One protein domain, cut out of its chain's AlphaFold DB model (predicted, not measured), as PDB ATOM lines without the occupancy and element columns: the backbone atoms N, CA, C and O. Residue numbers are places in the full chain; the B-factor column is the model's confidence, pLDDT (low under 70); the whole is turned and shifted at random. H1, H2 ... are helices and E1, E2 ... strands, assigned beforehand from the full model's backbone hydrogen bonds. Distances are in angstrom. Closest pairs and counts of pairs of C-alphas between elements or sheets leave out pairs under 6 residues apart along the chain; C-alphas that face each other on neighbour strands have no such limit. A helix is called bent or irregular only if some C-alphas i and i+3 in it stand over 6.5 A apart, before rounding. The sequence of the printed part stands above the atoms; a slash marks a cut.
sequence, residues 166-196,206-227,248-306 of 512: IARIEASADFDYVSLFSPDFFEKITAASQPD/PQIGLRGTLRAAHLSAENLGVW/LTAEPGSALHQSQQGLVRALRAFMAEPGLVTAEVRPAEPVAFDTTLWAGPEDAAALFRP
ATOM      1  N   ILE A 166     249.335 148.831 194.964       92.88
ATOM      2  CA  ILE A 166     248.162 148.223 195.604       92.88
ATOM      3  C   ILE A 166     247.529 147.239 194.620       92.88
ATOM      4  O   ILE A 166     247.781 146.039 194.709       92.88
ATOM      5  N   ALA A 167     246.756 147.735 193.656       94.75
ATOM      6  CA  ALA A 167     246.067 146.898 192.684       94.75
ATOM      7  C   ALA A 167     245.697 147.673 191.414       94.75
ATOM      8  O   ALA A 167     245.548 148.901 191.437       94.75
ATOM      9  N   ARG A 168     245.499 146.935 190.321       96.38
ATOM     10  CA  ARG A 168     244.764 147.400 189.141       96.38
ATOM     11  C   ARG A 168     243.431 146.668 189.086       96.38
ATOM     12  O   ARG A 168     243.395 145.448 189.174       96.38
ATOM     13  N   ILE A 169     242.348 147.421 188.957       96.12
ATOM     14  CA  ILE A 169     240.996 146.896 188.790       96.12
ATOM     15  C   ILE A 169     240.527 147.300 187.400       96.12
ATOM     16  O   ILE A 169     240.570 148.479 187.054       96.12
ATOM     17  N   GLU A 170     240.080 146.327 186.621       96.44
ATOM     18  CA  GLU A 170     239.469 146.540 185.313       96.44
ATOM     19  C   GLU A 170     238.111 145.854 185.299       96.44
ATOM     20  O   GLU A 170     237.964 144.740 185.799       96.44
ATOM     21  N   ALA A 171     237.103 146.529 184.771       94.62
ATOM     22  CA  ALA A 171     235.783 145.962 184.596       94.62
ATOM     23  C   ALA A 171     235.199 146.411 183.264       94.62
ATOM     24  O   ALA A 171     235.369 147.559 182.863       94.62
ATOM     25  N   SER A 172     234.468 145.516 182.616       94.25
ATOM     26  CA  SER A 172     233.655 145.843 181.452       94.25
ATOM     27  C   SER A 172     232.305 145.161 181.581       94.25
ATOM     28  O   SER A 172     232.220 144.039 182.084       94.25
ATOM     29  N   ALA A 173     231.250 145.823 181.133       93.25
ATOM     30  CA  ALA A 173     229.913 145.259 181.069       93.25
ATOM     31  C   ALA A 173     229.212 145.715 179.788       93.25
ATOM     32  O   ALA A 173     229.248 146.892 179.434       93.25
ATOM     33  N   ASP A 174     228.563 144.770 179.118       92.44
ATOM     34  CA  ASP A 174     227.826 144.957 177.875       92.44
ATOM     35  C   ASP A 174     226.376 144.500 178.082       92.44
ATOM     36  O   ASP A 174     226.109 143.332 178.396       92.44
ATOM     37  N   PHE A 175     225.448 145.441 177.953       92.69
ATOM     38  CA  PHE A 175     224.018 145.266 178.166       92.69
ATOM     39  C   PHE A 175     223.253 145.531 176.876       92.69
ATOM     40  O   PHE A 175     223.409 146.583 176.254       92.69
ATOM     41  N   ASP A 176     222.318 144.641 176.553       90.38
ATOM     42  CA  ASP A 176     221.358 144.868 175.468       90.38
ATOM     43  C   ASP A 176     220.296 145.895 175.866       90.38
ATOM     44  O   ASP A 176     219.800 146.649 175.030       90.38
ATOM     45  N   TYR A 177     219.982 145.950 177.159       92.56
ATOM     46  CA  TYR A 177     219.081 146.922 177.760       92.56
ATOM     47  C   TYR A 177     219.431 147.102 179.236       92.56
ATOM     48  O   TYR A 177     219.633 146.113 179.945       92.56
ATOM     49  N   VAL A 178     219.439 148.338 179.728       93.75
ATOM     50  CA  VAL A 178     219.472 148.638 181.162       93.75
ATOM     51  C   VAL A 178     218.697 149.915 181.469       93.75
ATOM     52  O   VAL A 178     218.825 150.936 180.791       93.75
ATOM     53  N   SER A 179     217.901 149.865 182.531       90.88
ATOM     54  CA  SER A 179     217.150 151.007 183.041       90.88
ATOM     55  C   SER A 179     217.146 151.029 184.560       90.88
ATOM     56  O   SER A 179     217.072 149.977 185.200       90.88
ATOM     57  N   LEU A 180     217.142 152.236 185.126       89.00
ATOM     58  CA  LEU A 180     216.717 152.440 186.506       89.00
ATOM     59  C   LEU A 180     215.229 152.102 186.600       89.00
ATOM     60  O   LEU A 180     214.421 152.602 185.817       89.00
ATOM     61  N   PHE A 181     214.884 151.238 187.543       83.62
ATOM     62  CA  PHE A 181     213.529 150.751 187.739       83.62
ATOM     63  C   PHE A 181     213.149 150.895 189.209       83.62
ATOM     64  O   PHE A 181     213.917 150.538 190.098       83.62
ATOM     65  N   SER A 182     211.960 151.436 189.457       84.94
ATOM     66  CA  SER A 182     211.380 151.508 190.791       84.94
ATOM     67  C   SER A 182     209.901 151.132 190.687       84.94
ATOM     68  O   SER A 182     209.118 151.910 190.135       84.94
ATOM     69  N   PRO A 183     209.518 149.919 191.126       80.25
ATOM     70  CA  PRO A 183     208.159 149.408 190.956       80.25
ATOM     71  C   PRO A 183     207.134 150.180 191.797       80.25
ATOM     72  O   PRO A 183     205.972 150.263 191.416       80.25
ATOM     73  N   ASP A 184     207.575 150.770 192.908       81.88
ATOM     74  CA  ASP A 184     206.769 151.456 193.922       81.88
ATOM     75  C   ASP A 184     206.899 152.991 193.871       81.88
ATOM     76  O   ASP A 184     206.342 153.689 194.719       81.88
ATOM     77  N   PHE A 185     207.604 153.544 192.871       82.50
ATOM     78  CA  PHE A 185     207.910 154.978 192.779       82.50
ATOM     79  C   PHE A 185     206.671 155.872 192.895       82.50
ATOM     80  O   PHE A 185     206.618 156.780 193.724       82.50
ATOM     81  N   PHE A 186     205.663 155.617 192.054       78.06
ATOM     82  CA  PHE A 186     204.449 156.434 192.009       78.06
ATOM     83  C   PHE A 186     203.583 156.242 193.256       78.06
ATOM     84  O   PHE A 186     203.016 157.211 193.758       78.06
ATOM     85  N   GLU A 187     203.510 155.019 193.783       77.62
ATOM     86  CA  GLU A 187     202.748 154.709 194.995       77.62
ATOM     87  C   GLU A 187     203.330 155.449 196.205       77.62
ATOM     88  O   GLU A 187     202.616 156.175 196.892       77.62
ATOM     89  N   LYS A 188     204.650 155.390 196.400       75.62
ATOM     90  CA  LYS A 188     205.299 156.008 197.563       75.62
ATOM     91  C   LYS A 188     205.419 157.522 197.484       75.62
ATOM     92  O   LYS A 188     205.295 158.185 198.505       75.62
ATOM     93  N   ILE A 189     205.585 158.107 196.296       74.31
ATOM     94  CA  ILE A 189     205.585 159.577 196.160       74.31
ATOM     95  C   ILE A 189     204.188 160.161 196.399       74.31
ATOM     96  O   ILE A 189     204.056 161.240 196.983       74.31
ATOM     97  N   THR A 190     203.136 159.452 195.981       68.88
ATOM     98  CA  THR A 190     201.756 159.885 196.249       68.88
ATOM     99  C   THR A 190     201.350 159.639 197.705       68.88
ATOM    100  O   THR A 190     200.688 160.500 198.287       68.88
ATOM    101  N   ALA A 191     201.815 158.549 198.324       63.19
ATOM    102  CA  ALA A 191     201.590 158.242 199.739       63.19
ATOM    103  C   ALA A 191     202.368 159.165 200.694       63.19
ATOM    104  O   ALA A 191     201.797 159.636 201.672       63.19
ATOM    105  N   ALA A 192     203.615 159.539 200.375       56.69
ATOM    106  CA  ALA A 192     204.414 160.489 201.166       56.69
ATOM    107  C   ALA A 192     203.785 161.897 201.261       56.69
ATOM    108  O   ALA A 192     204.218 162.728 202.059       56.69
ATOM    109  N   SER A 193     202.759 162.169 200.446       54.47
ATOM    110  CA  SER A 193     202.000 163.422 200.450       54.47
ATOM    111  C   SER A 193     200.731 163.371 201.313       54.47
ATOM    112  O   SER A 193     200.072 164.401 201.466       54.47
ATOM    113  N   GLN A 194     200.362 162.209 201.871       53.59
ATOM    114  CA  GLN A 194     199.197 162.064 202.746       53.59
ATOM    115  C   GLN A 194     199.651 161.915 204.205       53.59
ATOM    116  O   GLN A 194     200.394 160.988 204.518       53.59
ATOM    117  N   PRO A 195     199.247 162.822 205.115       54.91
ATOM    118  CA  PRO A 195     199.499 162.630 206.534       54.91
ATOM    119  C   PRO A 195     198.693 161.420 207.012       54.91
ATOM    120  O   PRO A 195     197.473 161.391 206.851       54.91
ATOM    121  N   ASP A 196     199.374 160.437 207.593       58.16
ATOM    122  CA  ASP A 196     198.713 159.306 208.234       58.16
ATOM    123  C   ASP A 196     197.856 159.797 209.424       58.16
ATOM    124  O   ASP A 196     198.117 160.875 209.978       58.16
ATOM    125  N   PRO A 206     211.229 155.078 197.956       75.12
ATOM    126  CA  PRO A 206     210.977 154.140 196.870       75.12
ATOM    127  C   PRO A 206     212.168 153.201 196.684       75.12
ATOM    128  O   PRO A 206     213.326 153.613 196.812       75.12
ATOM    129  N   GLN A 207     211.885 151.935 196.384       80.38
ATOM    130  CA  GLN A 207     212.924 150.960 196.080       80.38
ATOM    131  C   GLN A 207     213.437 151.229 194.671       80.38
ATOM    132  O   GLN A 207     212.709 151.085 193.690       80.38
ATOM    133  N   ILE A 208     214.695 151.649 194.570       84.25
ATOM    134  CA  ILE A 208     215.356 151.913 193.293       84.25
ATOM    135  C   ILE A 208     216.305 150.752 193.005       84.25
ATOM    136  O   ILE A 208     217.228 150.494 193.774       84.25
ATOM    137  N   GLY A 209     216.078 150.074 191.885       88.31
ATOM    138  CA  GLY A 209     216.930 149.012 191.366       88.31
ATOM    139  C   GLY A 209     217.302 149.229 189.902       88.31
ATOM    140  O   GLY A 209     216.951 150.230 189.270       88.31
ATOM    141  N   LEU A 210     218.029 148.264 189.355       92.12
ATOM    142  CA  LEU A 210     218.343 148.159 187.940       92.12
ATOM    143  C   LEU A 210     217.565 146.990 187.348       92.12
ATOM    144  O   LEU A 210     217.455 145.928 187.954       92.12
ATOM    145  N   ARG A 211     217.067 147.177 186.131       94.06
ATOM    146  CA  ARG A 211     216.460 146.110 185.337       94.06
ATOM    147  C   ARG A 211     217.073 146.112 183.952       94.06
ATOM    148  O   ARG A 211     217.255 147.182 183.369       94.06
ATOM    149  N   GLY A 212     217.393 144.936 183.429       95.12
ATOM    150  CA  GLY A 212     218.154 144.855 182.193       95.12
ATOM    151  C   GLY A 212     218.304 143.465 181.600       95.12
ATOM    152  O   GLY A 212     217.753 142.489 182.101       95.12
ATOM    153  N   THR A 213     219.080 143.402 180.522       96.12
ATOM    154  CA  THR A 213     219.591 142.178 179.898       96.12
ATOM    155  C   THR A 213     221.101 142.312 179.725       96.12
ATOM    156  O   THR A 213     221.579 143.225 179.052       96.12
ATOM    157  N   LEU A 214     221.859 141.434 180.384       94.75
ATOM    158  CA  LEU A 214     223.322 141.416 180.347       94.75
ATOM    159  C   LEU A 214     223.803 140.437 179.271       94.75
ATOM    160  O   LEU A 214     223.457 139.255 179.316       94.75
ATOM    161  N   ARG A 215     224.634 140.916 178.343       92.69
ATOM    162  CA  ARG A 215     225.255 140.105 177.287       92.69
ATOM    163  C   ARG A 215     226.592 139.529 177.738       92.69
ATOM    164  O   ARG A 215     226.840 138.340 177.560       92.69
ATOM    165  N   ALA A 216     227.454 140.364 178.312       93.00
ATOM    166  CA  ALA A 216     228.743 139.940 178.844       93.00
ATOM    167  C   ALA A 216     229.229 140.905 179.926       93.00
ATOM    168  O   ALA A 216     228.953 142.098 179.867       93.00
ATOM    169  N   ALA A 217     229.995 140.405 180.890       94.56
ATOM    170  CA  ALA A 217     230.729 141.248 181.827       94.56
ATOM    171  C   ALA A 217     232.031 140.583 182.262       94.56
ATOM    172  O   ALA A 217     232.137 139.358 182.283       94.56
ATOM    173  N   HIS A 218     233.010 141.383 182.658       94.56
ATOM    174  CA  HIS A 218     234.158 140.901 183.407       94.56
ATOM    175  C   HIS A 218     234.578 141.907 184.474       94.56
ATOM    176  O   HIS A 218     234.353 143.108 184.346       94.56
ATOM    177  N   LEU A 219     235.210 141.390 185.520       95.56
ATOM    178  CA  LEU A 219     235.882 142.141 186.568       95.56
ATOM    179  C   LEU A 219     237.208 141.441 186.848       95.56
ATOM    180  O   LEU A 219     237.216 140.278 187.244       95.56
ATOM    181  N   SER A 220     238.319 142.139 186.673       96.38
ATOM    182  CA  SER A 220     239.650 141.631 186.971       96.38
ATOM    183  C   SER A 220     240.371 142.513 187.979       96.38
ATOM    184  O   SER A 220     240.332 143.739 187.894       96.38
ATOM    185  N   ALA A 221     241.042 141.874 188.933       96.44
ATOM    186  CA  ALA A 221     241.856 142.508 189.956       96.44
ATOM    187  C   ALA A 221     243.283 141.951 189.890       96.44
ATOM    188  O   ALA A 221     243.520 140.772 190.158       96.44
ATOM    189  N   GLU A 222     244.229 142.803 189.512       96.44
ATOM    190  CA  GLU A 222     245.659 142.513 189.473       96.44
ATOM    191  C   GLU A 222     246.318 143.006 190.764       96.44
ATOM    192  O   GLU A 222     246.175 144.173 191.145       96.44
ATOM    193  N   ASN A 223     247.071 142.134 191.424       95.88
ATOM    194  CA  ASN A 223     247.917 142.497 192.549       95.88
ATOM    195  C   ASN A 223     249.133 143.292 192.059       95.88
ATOM    196  O   ASN A 223     249.968 142.767 191.330       95.88
ATOM    197  N   LEU A 224     249.273 144.535 192.523       94.88
ATOM    198  CA  LEU A 224     250.454 145.367 192.256       94.88
ATOM    199  C   LEU A 224     251.366 145.505 193.485       94.88
ATOM    200  O   LEU A 224     252.240 146.372 193.499       94.88
ATOM    201  N   GLY A 225     251.148 144.708 194.535       91.56
ATOM    202  CA  GLY A 225     251.927 144.756 195.775       91.56
ATOM    203  C   GLY A 225     251.100 144.721 197.063       91.56
ATOM    204  O   GLY A 225     251.671 144.771 198.155       91.56
ATOM    205  N   VAL A 226     249.761 144.701 196.976       90.62
ATOM    206  CA  VAL A 226     248.891 144.696 198.162       90.62
ATOM    207  C   VAL A 226     248.959 143.372 198.917       90.62
ATOM    208  O   VAL A 226     248.966 143.365 200.150       90.62
ATOM    209  N   TRP A 227     249.051 142.252 198.199       91.00
ATOM    210  CA  TRP A 227     249.076 140.922 198.801       91.00
ATOM    211  C   TRP A 227     250.314 140.717 199.675       91.00
ATOM    212  O   TRP A 227     250.220 140.210 200.791       91.00
ATOM    213  N   LEU A 248     232.382 128.417 200.948       88.44
ATOM    214  CA  LEU A 248     231.320 127.621 200.329       88.44
ATOM    215  C   LEU A 248     230.087 127.574 201.242       88.44
ATOM    216  O   LEU A 248     229.830 126.582 201.922       88.44
ATOM    217  N   THR A 249     229.328 128.663 201.273       90.06
ATOM    218  CA  THR A 249     228.116 128.782 202.099       90.06
ATOM    219  C   THR A 249     226.858 128.258 201.408       90.06
ATOM    220  O   THR A 249     225.872 127.959 202.078       90.06
ATOM    221  N   ALA A 250     226.872 128.147 200.078       89.88
ATOM    222  CA  ALA A 250     225.710 127.738 199.303       89.88
ATOM    223  C   ALA A 250     225.503 126.217 199.314       89.88
ATOM    224  O   ALA A 250     226.465 125.444 199.368       89.88
ATOM    225  N   GLU A 251     224.245 125.787 199.187       90.12
ATOM    226  CA  GLU A 251     223.885 124.368 199.154       90.12
ATOM    227  C   GLU A 251     224.595 123.624 198.006       90.12
ATOM    228  O   GLU A 251     224.607 124.123 196.867       90.12
ATOM    229  N   PRO A 252     225.161 122.425 198.261       90.88
ATOM    230  CA  PRO A 252     225.800 121.617 197.229       90.88
ATOM    231  C   PRO A 252     224.873 121.370 196.033       90.88
ATOM    232  O   PRO A 252     223.736 120.936 196.187       90.88
ATOM    233  N   GLY A 253     225.378 121.626 194.824       86.50
ATOM    234  CA  GLY A 253     224.626 121.457 193.575       86.50
ATOM    235  C   GLY A 253     223.886 122.709 193.090       86.50
ATOM    236  O   GLY A 253     223.489 122.750 191.925       86.50
ATOM    237  N   SER A 254     223.764 123.755 193.914       91.06
ATOM    238  CA  SER A 254     223.224 125.047 193.472       91.06
ATOM    239  C   SER A 254     224.177 125.772 192.508       91.06
ATOM    240  O   SER A 254     225.394 125.562 192.517       91.06
ATOM    241  N   ALA A 255     223.632 126.669 191.680       87.62
ATOM    242  CA  ALA A 255     224.435 127.504 190.782       87.62
ATOM    243  C   ALA A 255     225.427 128.395 191.553       87.62
ATOM    244  O   ALA A 255     226.581 128.530 191.155       87.62
ATOM    245  N   LEU A 256     224.998 128.941 192.696       91.56
ATOM    246  CA  LEU A 256     225.852 129.740 193.569       91.56
ATOM    247  C   LEU A 256     227.019 128.917 194.128       91.56
ATOM    248  O   LEU A 256     228.150 129.394 194.136       91.56
ATOM    249  N   HIS A 257     226.773 127.663 194.523       92.69
ATOM    250  CA  HIS A 257     227.830 126.771 195.001       92.69
ATOM    251  C   HIS A 257     228.896 126.518 193.928       92.69
ATOM    252  O   HIS A 257     230.086 126.512 194.234       92.69
ATOM    253  N   GLN A 258     228.503 126.376 192.657       91.38
ATOM    254  CA  GLN A 258     229.458 126.236 191.548       91.38
ATOM    255  C   GLN A 258     230.323 127.495 191.371       91.38
ATOM    256  O   GLN A 258     231.545 127.384 191.245       91.38
ATOM    257  N   SER A 259     229.719 128.686 191.431       92.50
ATOM    258  CA  SER A 259     230.450 129.962 191.390       92.50
ATOM    259  C   SER A 259     231.432 130.089 192.563       92.50
ATOM    260  O   SER A 259     232.599 130.426 192.361       92.50
ATOM    261  N   GLN A 260     231.001 129.747 193.785       94.12
ATOM    262  CA  GLN A 260     231.850 129.767 194.984       94.12
ATOM    263  C   GLN A 260     233.020 128.774 194.878       94.12
ATOM    264  O   GLN A 260     234.151 129.118 195.218       94.12
ATOM    265  N   GLN A 261     232.797 127.571 194.339       94.19
ATOM    266  CA  GLN A 261     233.873 126.608 194.065       94.19
ATOM    267  C   GLN A 261     234.898 127.152 193.062       94.19
ATOM    268  O   GLN A 261     236.104 126.943 193.236       94.19
ATOM    269  N   GLY A 262     234.432 127.849 192.021       94.06
ATOM    270  CA  GLY A 262     235.291 128.545 191.065       94.06
ATOM    271  C   GLY A 262     236.158 129.605 191.746       94.06
ATOM    272  O   GLY A 262     237.378 129.598 191.580       94.06
ATOM    273  N   LEU A 263     235.546 130.450 192.580       94.44
ATOM    274  CA  LEU A 263     236.249 131.472 193.356       94.44
ATOM    275  C   LEU A 263     237.305 130.857 194.281       94.44
ATOM    276  O   LEU A 263     238.459 131.273 194.251       94.44
ATOM    277  N   VAL A 264     236.951 129.826 195.053       94.75
ATOM    278  CA  VAL A 264     237.888 129.123 195.950       94.75
ATOM    279  C   VAL A 264     239.090 128.567 195.183       94.75
ATOM    280  O   VAL A 264     240.226 128.651 195.657       94.75
ATOM    281  N   ARG A 265     238.867 128.024 193.980       94.88
ATOM    282  CA  ARG A 265     239.947 127.532 193.113       94.88
ATOM    283  C   ARG A 265     240.857 128.669 192.643       94.88
ATOM    284  O   ARG A 265     242.075 128.525 192.746       94.88
ATOM    285  N   ALA A 266     240.282 129.778 192.183       94.94
ATOM    286  CA  ALA A 266     241.034 130.945 191.722       94.94
ATOM    287  C   ALA A 266     241.822 131.620 192.859       94.94
ATOM    288  O   ALA A 266     242.974 132.004 192.667       94.94
ATOM    289  N   LEU A 267     241.248 131.700 194.066       93.88
ATOM    290  CA  LEU A 267     241.931 132.210 195.258       93.88
ATOM    291  C   LEU A 267     243.093 131.307 195.677       93.88
ATOM    292  O   LEU A 267     244.165 131.801 196.015       93.88
ATOM    293  N   ARG A 268     242.926 129.980 195.615       92.69
ATOM    294  CA  ARG A 268     244.017 129.039 195.907       92.69
ATOM    295  C   ARG A 268     245.186 129.208 194.938       92.69
ATOM    296  O   ARG A 268     246.331 129.233 195.380       92.69
ATOM    297  N   ALA A 269     244.894 129.323 193.646       93.25
ATOM    298  CA  ALA A 269     245.909 129.579 192.631       93.25
ATOM    299  C   ALA A 269     246.573 130.952 192.831       93.25
ATOM    300  O   ALA A 269     247.796 131.029 192.818       93.25
ATOM    301  N   PHE A 270     245.799 131.994 193.147       94.06
ATOM    302  CA  PHE A 270     246.326 133.322 193.474       94.06
ATOM    303  C   PHE A 270     247.255 133.313 194.697       94.06
ATOM    304  O   PHE A 270     248.297 133.952 194.687       94.06
ATOM    305  N   MET A 271     246.923 132.584 195.766       91.75
ATOM    306  CA  MET A 271     247.810 132.506 196.936       91.75
ATOM    307  C   MET A 271     249.133 131.790 196.631       91.75
ATOM    308  O   MET A 271     250.136 132.070 197.292       91.75
ATOM    309  N   ALA A 272     249.132 130.866 195.663       91.56
ATOM    310  CA  ALA A 272     250.334 130.181 195.198       91.56
ATOM    311  C   ALA A 272     251.179 131.075 194.274       91.56
ATOM    312  O   ALA A 272     252.394 131.151 194.448       91.56
ATOM    313  N   GLU A 273     250.532 131.776 193.342       93.56
ATOM    314  CA  GLU A 273     251.152 132.702 192.393       93.56
ATOM    315  C   GLU A 273     250.330 134.005 192.326       93.56
ATOM    316  O   GLU A 273     249.391 134.121 191.529       93.56
ATOM    317  N   PRO A 274     250.632 134.985 193.203       92.38
ATOM    318  CA  PRO A 274     249.888 136.237 193.268       92.38
ATOM    319  C   PRO A 274     250.058 137.029 191.979       92.38
ATOM    320  O   PRO A 274     251.161 137.426 191.615       92.38
ATOM    321  N   GLY A 275     248.945 137.285 191.305       94.12
ATOM    322  CA  GLY A 275     248.931 137.996 190.036       94.12
ATOM    323  C   GLY A 275     247.546 138.549 189.771       94.12
ATOM    324  O   GLY A 275     247.144 139.535 190.383       94.12
ATOM    325  N   LEU A 276     246.797 137.891 188.897       95.19
ATOM    326  CA  LEU A 276     245.477 138.323 188.457       95.19
ATOM    327  C   LEU A 276     244.385 137.389 188.988       95.19
ATOM    328  O   LEU A 276     244.573 136.173 189.064       95.19
ATOM    329  N   VAL A 277     243.230 137.955 189.327       96.62
ATOM    330  CA  VAL A 277     241.972 137.216 189.497       96.62
ATOM    331  C   VAL A 277     240.924 137.876 188.618       96.62
ATOM    332  O   VAL A 277     240.702 139.078 188.733       96.62
ATOM    333  N   THR A 278     240.267 137.089 187.775       96.88
ATOM    334  CA  THR A 278     239.243 137.551 186.834       96.88
ATOM    335  C   THR A 278     237.949 136.789 187.075       96.88
ATOM    336  O   THR A 278     237.952 135.560 187.091       96.88
ATOM    337  N   ALA A 279     236.849 137.515 187.247       96.44
ATOM    338  CA  ALA A 279     235.486 137.006 187.234       96.44
ATOM    339  C   ALA A 279     234.832 137.390 185.903       96.44
ATOM    340  O   ALA A 279     234.789 138.568 185.555       96.44
ATOM    341  N   GLU A 280     234.328 136.413 185.156       95.38
ATOM    342  CA  GLU A 280     233.790 136.608 183.810       95.38
ATOM    343  C   GLU A 280     232.383 136.015 183.677       95.38
ATOM    344  O   GLU A 280     232.113 134.892 184.098       95.38
ATOM    345  N   VAL A 281     231.476 136.776 183.072       94.50
ATOM    346  CA  VAL A 281     230.093 136.396 182.778       94.50
ATOM    347  C   VAL A 281     229.918 136.424 181.265       94.50
ATOM    348  O   VAL A 281     229.950 137.485 180.645       94.50
ATOM    349  N   ARG A 282     229.739 135.241 180.670       91.56
ATOM    350  CA  ARG A 282     229.527 135.047 179.226       91.56
ATOM    351  C   ARG A 282     228.477 133.966 178.976       91.56
ATOM    352  O   ARG A 282     228.830 132.834 178.640       91.56
ATOM    353  N   PRO A 283     227.196 134.263 179.215       90.38
ATOM    354  CA  PRO A 283     226.128 133.319 178.934       90.38
ATOM    355  C   PRO A 283     225.992 133.099 177.416       90.38
ATOM    356  O   PRO A 283     226.383 133.946 176.615       90.38
ATOM    357  N   ALA A 284     225.435 131.954 177.014       87.88
ATOM    358  CA  ALA A 284     225.166 131.672 175.600       87.88
ATOM    359  C   ALA A 284     224.075 132.594 175.019       87.88
ATOM    360  O   ALA A 284     224.108 132.920 173.836       87.88
ATOM    361  N   GLU A 285     223.142 133.032 175.866       90.50
ATOM    362  CA  GLU A 285     222.082 133.990 175.553       90.50
ATOM    363  C   GLU A 285     222.078 135.116 176.601       90.50
ATOM    364  O   GLU A 285     222.421 134.853 177.758       90.50
ATOM    365  N   PRO A 286     221.693 136.358 176.247       93.06
ATOM    366  CA  PRO A 286     221.619 137.460 177.204       93.06
ATOM    367  C   PRO A 286     220.742 137.130 178.422       93.06
ATOM    368  O   PRO A 286     219.631 136.615 178.288       93.06
ATOM    369  N   VAL A 287     221.220 137.456 179.626       95.50
ATOM    370  CA  VAL A 287     220.532 137.137 180.890       95.50
ATOM    371  C   VAL A 287     219.738 138.344 181.369       95.50
ATOM    372  O   VAL A 287     220.309 139.392 181.679       95.50
ATOM    373  N   ALA A 288     218.415 138.197 181.456       96.69
ATOM    374  CA  ALA A 288     217.547 139.200 182.060       96.69
ATOM    375  C   ALA A 288     217.751 139.266 183.582       96.69
ATOM    376  O   ALA A 288     217.870 138.232 184.240       96.69
ATOM    377  N   PHE A 289     217.759 140.473 184.146       95.06
ATOM    378  CA  PHE A 289     217.917 140.692 185.581       95.06
ATOM    379  C   PHE A 289     217.038 141.834 186.095       95.06
ATOM    380  O   PHE A 289     216.688 142.758 185.356       95.06
ATOM    381  N   ASP A 290     216.727 141.765 187.386       94.00
ATOM    382  CA  ASP A 290     216.062 142.802 188.171       94.00
ATOM    383  C   ASP A 290     216.688 142.800 189.571       94.00
ATOM    384  O   ASP A 290     216.699 141.761 190.235       94.00
ATOM    385  N   THR A 291     217.252 143.934 189.992       93.25
ATOM    386  CA  THR A 291     217.979 144.046 191.265       93.25
ATOM    387  C   THR A 291     217.113 144.513 192.429       93.25
ATOM    388  O   THR A 291     217.632 144.672 193.529       93.25
ATOM    389  N   THR A 292     215.821 144.781 192.220       88.19
ATOM    390  CA  THR A 292     214.937 145.318 193.276       88.19
ATOM    391  C   THR A 292     214.775 144.359 194.455       88.19
ATOM    392  O   THR A 292     214.599 144.802 195.585       88.19
ATOM    393  N   LEU A 293     214.888 143.052 194.202       85.62
ATOM    394  CA  LEU A 293     214.750 141.995 195.208       85.62
ATOM    395  C   LEU A 293     216.090 141.420 195.684       85.62
ATOM    396  O   LEU A 293     216.093 140.423 196.402       85.62
ATOM    397  N   TRP A 294     217.224 141.992 195.268       90.44
ATOM    398  CA  TRP A 294     218.529 141.472 195.673       90.44
ATOM    399  C   TRP A 294     218.818 141.849 197.125       90.44
ATOM    400  O   TRP A 294     218.833 143.026 197.487       90.44
ATOM    401  N   ALA A 295     219.080 140.840 197.948       88.56
ATOM    402  CA  ALA A 295     219.539 141.003 199.319       88.56
ATOM    403  C   ALA A 295     221.058 141.219 199.381       88.56
ATOM    404  O   ALA A 295     221.551 141.850 200.319       88.56
ATOM    405  N   GLY A 296     221.800 140.717 198.387       87.00
ATOM    406  CA  GLY A 296     223.255 140.807 198.357       87.00
ATOM    407  C   GLY A 296     223.887 140.449 197.006       87.00
ATOM    408  O   GLY A 296     223.196 140.097 196.046       87.00
ATOM    409  N   PRO A 297     225.225 140.543 196.902       86.06
ATOM    410  CA  PRO A 297     225.967 140.157 195.698       86.06
ATOM    411  C   PRO A 297     225.831 138.665 195.346       86.06
ATOM    412  O   PRO A 297     226.080 138.274 194.203       86.06
ATOM    413  N   GLU A 298     225.427 137.825 196.297       89.25
ATOM    414  CA  GLU A 298     225.172 136.400 196.102       89.25
ATOM    415  C   GLU A 298     224.033 136.154 195.104       89.25
ATOM    416  O   GLU A 298     224.127 135.219 194.309       89.25
ATOM    417  N   ASP A 299     223.014 137.018 195.075       91.38
ATOM    418  CA  ASP A 299     221.903 136.925 194.118       91.38
ATOM    419  C   ASP A 299     222.395 137.149 192.683       91.38
ATOM    420  O   ASP A 299     222.048 136.401 191.762       91.38
ATOM    421  N   ALA A 300     223.300 138.116 192.502       91.50
ATOM    422  CA  ALA A 300     223.961 138.355 191.222       91.50
ATOM    423  C   ALA A 300     224.835 137.158 190.814       91.50
ATOM    424  O   ALA A 300     224.793 136.717 189.664       91.50
ATOM    425  N   ALA A 301     225.602 136.592 191.752       91.25
ATOM    426  CA  ALA A 301     226.447 135.427 191.490       91.25
ATOM    427  C   ALA A 301     225.633 134.156 191.178       91.25
ATOM    428  O   ALA A 301     226.071 133.330 190.370       91.25
ATOM    429  N   ALA A 302     224.452 134.002 191.781       91.75
ATOM    430  CA  ALA A 302     223.527 132.907 191.508       91.75
ATOM    431  C   ALA A 302     222.884 133.032 190.115       91.75
ATOM    432  O   ALA A 302     222.757 132.028 189.403       91.75
ATOM    433  N   LEU A 303     222.519 134.258 189.717       94.69
ATOM    434  CA  LEU A 303     221.902 134.553 188.425       94.69
ATOM    435  C   LEU A 303     222.907 134.476 187.269       94.69
ATOM    436  O   LEU A 303     222.690 133.740 186.307       94.69
ATOM    437  N   PHE A 304     224.012 135.217 187.365       94.06
ATOM    438  CA  PHE A 304     224.969 135.384 186.267       94.06
ATOM    439  C   PHE A 304     226.030 134.292 186.187       94.06
ATOM    440  O   PHE A 304     226.641 134.125 185.134       94.06
ATOM    441  N   ARG A 305     226.238 133.542 187.278       94.81
ATOM    442  CA  ARG A 305     227.154 132.392 187.338       94.81
ATOM    443  C   ARG A 305     228.567 132.737 186.834       94.81
ATOM    444  O   ARG A 305     229.024 132.145 185.853       94.81
ATOM    445  N   PRO A 306     229.250 133.714 187.462       95.12
ATOM    446  CA  PRO A 306     230.564 134.146 187.015       95.12
ATOM    447  C   PRO A 306     231.574 132.996 187.068       95.12
ATOM    448  O   PRO A 306     231.639 132.233 188.034       95.12
TER     449      PRO A 306
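What this domain is: This is residues 166 to 196, 206 to 227 and 248 to 306 of the 512 residues of an uncharacterized protein of Paracoccus versutus (UniProt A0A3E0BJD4). Two long strands, E1 and E2, run side by side as a sharply bent ribbon, an arch, with two shorter strands along the far edge of E2: E4 at its bend and E3 along its later part. H3 sits in the hollow of the arch and packs end-on to H2, which grazes the sheet by E3, while H1 lies off at the far end, where residues 190 to 196 stick out. The printed part has 112 residues, with three named helices and four named strands; along the chain E1 comes first, then H1, then E2, then H2, and after it E3, E4 and H3; the class is mixed, helices and strands, and the sheet is branched, with E1 and E2, E2 and E3, and E2 and E4 as antiparallel neighbours. The whole is loose, with a radius of gyration of the C-alphas of 18.3 A, and elongated, spanning 61 by 35 by 30 A.

Where its parts are: E1 is residues 167 to 181, 33.1 A long, from C-alpha 167 at (246.067, 146.898, 192.684); it bends by 97 degrees at residue 176. H1 is residues 185 to 191. E2, residues 209 to 223, is 31.7 A long and bends by 109 degrees at residue 212. H2, residues 255 to 272, is 26.4 A long and begins at C-alpha 255, (224.435, 127.504, 190.782). E3 is residues 276 to 281, 16.5 A, E4 is residues 287 to 290, and H3, residues 297 to 304, ends at C-alpha 304, (224.969, 135.384, 186.267).

How they stand to each other: The sheet is twisted. E1 lies on one side of E2, antiparallel at 177 degrees, with N 172 and O 218 within hydrogen-bond range at 3.0 A. E3 and E4 lie on the other side. E3 is antiparallel to E2 at 163 degrees, with N 219 and O 279 at 2.9 A; E4 is antiparallel to E2 too, with N 212 and O 289 at 3.0 A. E3 and E4 are apart. H3 is on the sheet at a height of 4.7 A, over none of its strands; its closest C-alphas to E3 are those of Val 281 and Phe 304, 6.3 A. H2 is on the sheet but only grazes it, with residues 259 to 270. H2 touches H3 with residues 255 to 259 alone, the closest C-alphas being those of Leu 256 and Ala 302, 4.4 A; they are only just about perpendicular, at 72 degrees. H1 is not on the sheet and is apart from H2 and H3. In H1, H2 and H3 every O i to N i+4 pair is within hydrogen-bond range.

The domain as a whole: The C-alphas farthest apart, those of Pro 195 and Ala 272, are 61.4 A apart. Residues 197 to 205 and 228 to 247 are not printed, leaving gaps of 17.5 A and 22.2 A between the C-alphas on either side. Of the links that are printed whole, none is long. Mean pLDDT of the printed part is 89.3; residues 190 to 196 are under 70.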